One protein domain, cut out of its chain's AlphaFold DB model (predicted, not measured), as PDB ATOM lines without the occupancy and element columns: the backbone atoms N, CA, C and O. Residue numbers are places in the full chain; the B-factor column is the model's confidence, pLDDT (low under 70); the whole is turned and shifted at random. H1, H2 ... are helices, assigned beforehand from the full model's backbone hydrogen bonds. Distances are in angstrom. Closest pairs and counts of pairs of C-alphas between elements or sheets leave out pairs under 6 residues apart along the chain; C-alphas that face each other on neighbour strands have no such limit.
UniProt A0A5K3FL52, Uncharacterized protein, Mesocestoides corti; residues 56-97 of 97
ATOM      1  N   SER A  56     214.382 211.399 188.424       97.25
ATOM      2  CA  SER A  56     213.298 210.563 188.931       97.25
ATOM      3  C   SER A  56     213.610 210.065 190.344       97.25
ATOM      4  O   SER A  56     214.763 210.035 190.779       97.25
ATOM      5  N   MET A  57     212.582 209.589 191.052       97.12
ATOM      6  CA  MET A  57     212.763 208.919 192.347       97.12
ATOM      7  C   MET A  57     213.754 207.749 192.239       97.12
ATOM      8  O   MET A  57     214.613 207.570 193.097       97.12
ATOM      9  N   LYS A  58     213.676 206.985 191.141       97.44
ATOM     10  CA  LYS A  58     214.572 205.857 190.871       97.44
ATOM     11  C   LYS A  58     216.030 206.300 190.738       97.44
ATOM     12  O   LYS A  58     216.899 205.611 191.260       97.44
ATOM     13  N   ASP A  59     216.285 207.429 190.079       97.81
ATOM     14  CA  ASP A  59     217.645 207.952 189.899       97.81
ATOM     15  C   ASP A  59     218.258 208.349 191.247       97.81
ATOM     16  O   ASP A  59     219.395 207.995 191.544       97.81
ATOM     17  N   MET A  60     217.480 209.019 192.099       97.94
ATOM     18  CA  MET A  60     217.940 209.463 193.420       97.94
ATOM     19  C   MET A  60     218.181 208.287 194.384       97.94
ATOM     20  O   MET A  60     219.138 208.299 195.159       97.94
ATOM     21  N   MET A  61     217.359 207.233 194.297       98.00
ATOM     22  CA  MET A  61     217.493 206.015 195.113       98.00
ATOM     23  C   MET A  61     218.643 205.091 194.688       98.00
ATOM     24  O   MET A  61     218.870 204.063 195.318       98.00
ATOM     25  N   THR A  62     219.399 205.434 193.640       98.06
ATOM     26  CA  THR A  62     220.644 204.708 193.322       98.06
ATOM     27  C   THR A  62     221.693 204.840 194.429       98.06
ATOM     28  O   THR A  62     222.593 204.007 194.521       98.06
ATOM     29  N   PHE A  63     221.558 205.865 195.274       98.12
ATOM     30  CA  PHE A  63     222.429 206.122 196.415       98.12
ATOM     31  C   PHE A  63     221.644 206.330 197.718       98.12
ATOM     32  O   PHE A  63     222.009 205.775 198.752       98.12
ATOM     33  N   HIS A  64     220.568 207.120 197.683       98.19
ATOM     34  CA  HIS A  64     219.785 207.435 198.877       98.19
ATOM     35  C   HIS A  64     218.792 206.322 199.230       98.19
ATOM     36  O   HIS A  64     218.291 205.615 198.356       98.19
ATOM     37  N   THR A  65     218.451 206.185 200.515       97.88
ATOM     38  CA  THR A  65     217.403 205.247 200.939       97.88
ATOM     39  C   THR A  65     216.030 205.704 200.444       97.88
ATOM     40  O   THR A  65     215.763 206.903 200.324       97.88
ATOM     41  N   ALA A  66     215.135 204.744 200.189       97.38
ATOM     42  CA  ALA A  66     213.760 205.043 199.789       97.38
ATOM     43  C   ALA A  66     213.043 205.915 200.832       97.38
ATOM     44  O   ALA A  66     212.431 206.919 200.478       97.38
ATOM     45  N   GLU A  67     213.216 205.595 202.118       96.31
ATOM     46  CA  GLU A  67     212.590 206.325 203.223       96.31
ATOM     47  C   GLU A  67     212.996 207.809 203.265       96.31
ATOM     48  O   GLU A  67     212.145 208.680 203.453       96.31
ATOM     49  N   TYR A  68     214.283 208.115 203.053       97.06
ATOM     50  CA  TYR A  68     214.763 209.498 203.033       97.06
ATOM     51  C   TYR A  68     214.203 210.270 201.835       97.06
ATOM     52  O   TYR A  68     213.770 211.414 201.971       97.06
ATOM     53  N   MET A  69     214.168 209.642 200.660       97.88
ATOM     54  CA  MET A  69     213.651 210.292 199.460       97.88
ATOM     55  C   MET A  69     212.133 210.512 199.506       97.88
ATOM     56  O   MET A  69     211.654 211.540 199.027       97.88
ATOM     57  N   GLU A  70     211.373 209.590 200.100       96.25
ATOM     58  CA  GLU A  70     209.942 209.775 200.374       96.25
ATOM     59  C   GLU A  70     209.713 210.918 201.361       96.25
ATOM     60  O   GLU A  70     208.880 211.788 201.110       96.25
ATOM     61  N   PHE A  71     210.521 210.990 202.421       96.75
ATOM     62  CA  PHE A  71     210.496 212.120 203.343       96.75
ATOM     63  C   PHE A  71     210.752 213.458 202.626       96.75
ATOM     64  O   PHE A  71     209.940 214.373 202.760       96.75
ATOM     65  N   LEU A  72     211.812 213.572 201.813       96.62
ATOM     66  CA  LEU A  72     212.117 214.798 201.057       96.62
ATOM     67  C   LEU A  72     211.026 215.172 200.040       96.62
ATOM     68  O   LEU A  72     210.848 216.351 199.738       96.62
ATOM     69  N   ARG A  73     210.312 214.184 199.488       96.31
ATOM     70  CA  ARG A  73     209.185 214.413 198.572       96.31
ATOM     71  C   ARG A  73     207.979 215.019 199.296       96.31
ATOM     72  O   ARG A  73     207.276 215.844 198.709       96.31
ATOM     73  N   ASP A  74     207.736 214.598 200.535       96.00
ATOM     74  CA  ASP A  74     206.478 214.849 201.244       96.00
ATOM     75  C   ASP A  74     206.565 216.024 202.240       96.00
ATOM     76  O   ASP A  74     205.552 216.682 202.510       96.00
ATOM     77  N   VAL A  75     207.762 216.334 202.751       95.81
ATOM     78  CA  VAL A  75     207.993 217.455 203.674       95.81
ATOM     79  C   VAL A  75     207.845 218.815 202.979       95.81
ATOM     80  O   VAL A  75     208.357 219.064 201.887       95.81
ATOM     81  N   LYS A  76     207.122 219.729 203.626       95.38
ATOM     82  CA  LYS A  76     206.830 221.096 203.179       95.38
ATOM     83  C   LYS A  76     206.845 222.040 204.384       95.38
ATOM     84  O   LYS A  76     206.566 221.609 205.499       95.38
ATOM     85  N   PRO A  77     207.037 223.356 204.182       92.88
ATOM     86  CA  PRO A  77     206.950 224.321 205.281       92.88
ATOM     87  C   PRO A  77     205.630 224.252 206.066       92.88
ATOM     88  O   PRO A  77     205.618 224.473 207.269       92.88
ATOM     89  N   ALA A  78     204.524 223.916 205.394       96.00
ATOM     90  CA  ALA A  78     203.200 223.849 206.008       96.00
ATOM     91  C   ALA A  78     202.978 222.619 206.910       96.00
ATOM     92  O   ALA A  78     202.160 222.702 207.817       96.00
ATOM     93  N   ASN A  79     203.680 221.506 206.668       95.81
ATOM     94  CA  ASN A  79     203.467 220.238 207.380       95.81
ATOM     95  C   ASN A  79     204.713 219.747 208.136       95.81
ATOM     96  O   ASN A  79     204.669 218.682 208.734       95.81
ATOM     97  N   VAL A  80     205.822 220.496 208.146       93.31
ATOM     98  CA  VAL A  80     207.080 220.071 208.792       93.31
ATOM     99  C   VAL A  80     206.896 219.697 210.269       93.31
ATOM    100  O   VAL A  80     207.510 218.749 210.743       93.31
ATOM    101  N   ASN A  81     205.985 220.377 210.971       92.62
ATOM    102  CA  ASN A  81     205.678 220.116 212.381       92.62
ATOM    103  C   ASN A  81     204.878 218.820 212.613       92.62
ATOM    104  O   ASN A  81     204.737 218.400 213.759       92.62
ATOM    105  N   GLU A  82     204.339 218.206 211.557       95.94
ATOM    106  CA  GLU A  82     203.630 216.920 211.613       95.94
ATOM    107  C   GLU A  82     204.600 215.728 211.568       95.94
ATOM    108  O   GLU A  82     204.226 214.611 211.923       95.94
ATOM    109  N   PHE A  83     205.854 215.947 211.152       94.31
ATOM    110  CA  PHE A  83     206.867 214.897 211.108       94.31
ATOM    111  C   PHE A  83     207.493 214.664 212.495       94.31
ATOM    112  O   PHE A  83     207.713 215.622 213.243       94.31
ATOM    113  N   PRO A  84     207.836 213.409 212.848       94.38
ATOM    114  CA  PRO A  84     208.534 213.109 214.095       94.38
ATOM    115  C   PRO A  84     209.860 213.876 214.204       94.38
ATOM    116  O   PRO A  84     210.652 213.909 213.257       94.38
ATOM    117  N   LYS A  85     210.121 214.492 215.364       91.19
ATOM    118  CA  LYS A  85     211.325 215.318 215.592       91.19
ATOM    119  C   LYS A  85     212.618 214.521 215.429       91.19
ATOM    120  O   LYS A  85     213.585 215.020 214.869       91.19
ATOM    121  N   ASP A  86     212.618 213.285 215.900       92.69
ATOM    122  CA  ASP A  86     213.683 212.298 215.741       92.69
ATOM    123  C   ASP A  86     213.999 212.011 214.269       92.69
ATOM    124  O   ASP A  86     215.168 211.875 213.916       92.69
ATOM    125  N   LYS A  87     212.991 212.020 213.386       91.75
ATOM    126  CA  LYS A  87     213.187 211.866 211.938       91.75
ATOM    127  C   LYS A  87     213.794 213.118 211.298       91.75
ATOM    128  O   LYS A  87     214.719 212.998 210.499       91.75
ATOM    129  N   LEU A  88     213.326 214.312 211.677       92.75
ATOM    130  CA  LEU A  88     213.907 215.585 211.222       92.75
ATOM    131  C   LEU A  88     215.381 215.717 211.636       92.75
ATOM    132  O   LEU A  88     216.223 216.047 210.804       92.75
ATOM    133  N   LEU A  89     215.691 215.395 212.896       91.56
ATOM    134  CA  LEU A  89     217.056 215.380 213.424       91.56
ATOM    135  C   LEU A  89     217.910 214.297 212.757       91.56
ATOM    136  O   LEU A  89     219.037 214.568 212.357       91.56
ATOM    137  N   GLY A  90     217.373 213.086 212.585       93.75
ATOM    138  CA  GLY A  90     218.081 211.975 211.946       93.75
ATOM    139  C   GLY A  90     218.461 212.246 210.488       93.75
ATOM    140  O   GLY A  90     219.471 211.732 210.010       93.75
ATOM    141  N   TYR A  91     217.685 213.076 209.790       94.81
ATOM    142  CA  TYR A  91     217.972 213.523 208.424       94.81
ATOM    143  C   TYR A  91     218.621 214.903 208.333       94.81
ATOM    144  O   TYR A  91     218.881 215.366 207.223       94.81
ATOM    145  N   ASN A  92     218.893 215.536 209.475       93.12
ATOM    146  CA  ASN A  92     219.516 216.848 209.567       93.12
ATOM    147  C   ASN A  92     218.775 217.929 208.755       93.12
ATOM    148  O   ASN A  92     219.368 218.653 207.962       93.12
ATOM    149  N   VAL A  93     217.448 217.997 208.895       91.69
ATOM    150  CA  VAL A  93     216.613 219.009 208.227       91.69
ATOM    151  C   VAL A  93     216.027 219.953 209.270       91.69
ATOM    152  O   VAL A  93     215.168 219.557 210.056       91.69
ATOM    153  N   GLY A  94     216.478 221.211 209.261       85.06
ATOM    154  CA  GLY A  94     216.050 222.234 210.214       85.06
ATOM    155  C   GLY A  94     217.099 223.329 210.422       85.06
ATOM    156  O   GLY A  94     217.364 224.116 209.517       85.06
ATOM    157  N   GLU A  95     217.647 223.405 211.633       71.38
ATOM    158  CA  GLU A  95     218.484 224.506 212.138       71.38
ATOM    159  C   GLU A  95     219.990 224.279 211.905       71.38
ATOM    160  O   GLU A  95     220.774 224.228 212.847       71.38
ATOM    161  N   ASP A  96     220.422 224.135 210.653       67.44
ATOM    162  CA  ASP A  96     221.847 223.932 210.320       67.44
ATOM    163  C   ASP A  96     222.664 225.243 210.209       67.44
ATOM    164  O   ASP A  96     223.713 225.280 209.555       67.44
ATOM    165  N   TRP A  97     222.192 226.348 210.799       59.44
ATOM    166  CA  TRP A  97     222.751 227.692 210.578       59.44
ATOM    167  C   TRP A  97     222.565 228.656 211.745       59.44
ATOM    168  O   TRP A  97     221.422 228.792 212.234       59.44
TER     169      TRP A  97
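AT A GLANCE: This is residues 56 to 97 of the 97 residues of an uncharacterized protein of Mesocestoides corti (UniProt A0A5K3FL52). Three short helices are strung out along a winding chain, H1 at one end, H2 in the middle and H3 at the other end, with no helix touching another. Between H2 and H3 the chain swings out in a loop, residues 75 to 84, and a tail follows H3. The printed part has 42 residues, 19 of them, under half, in the named helices H1, H2, H3, with no named strand; the class is all helix. It is only just loose, close to compact, with a radius of gyration of the C-alphas of 11.1 A and spans of 27 by 19 by 18 A.

HOW THE PARTS SIT: H1, residues 57 to 60, is close to but not clearly touching H2, residues 66 to 74; their closest C-alphas, of Met 57 and Met 69, are 7.3 A apart. H3, residues 85 to 90, is apart from both. Every O i to N i+4 pair is within hydrogen-bond range in H2 and H3; H1 is too short for such a pair.

IN THESE COORDINATES: H1 begins at C-alpha 57 (212.763, 208.919, 192.347). H2 measures 12.3 A, H3 8.4 A and H1 5.3 A from first to last C-alpha. H3 ends at C-alpha 90 (218.081, 211.975, 211.946).

THE WHOLE: The farthest C-alphas, of Lys 58 and Trp 97, are 30.5 A apart. The printed part has no cut and no long link between helices. Residues 96 to 97 have pLDDT under 70.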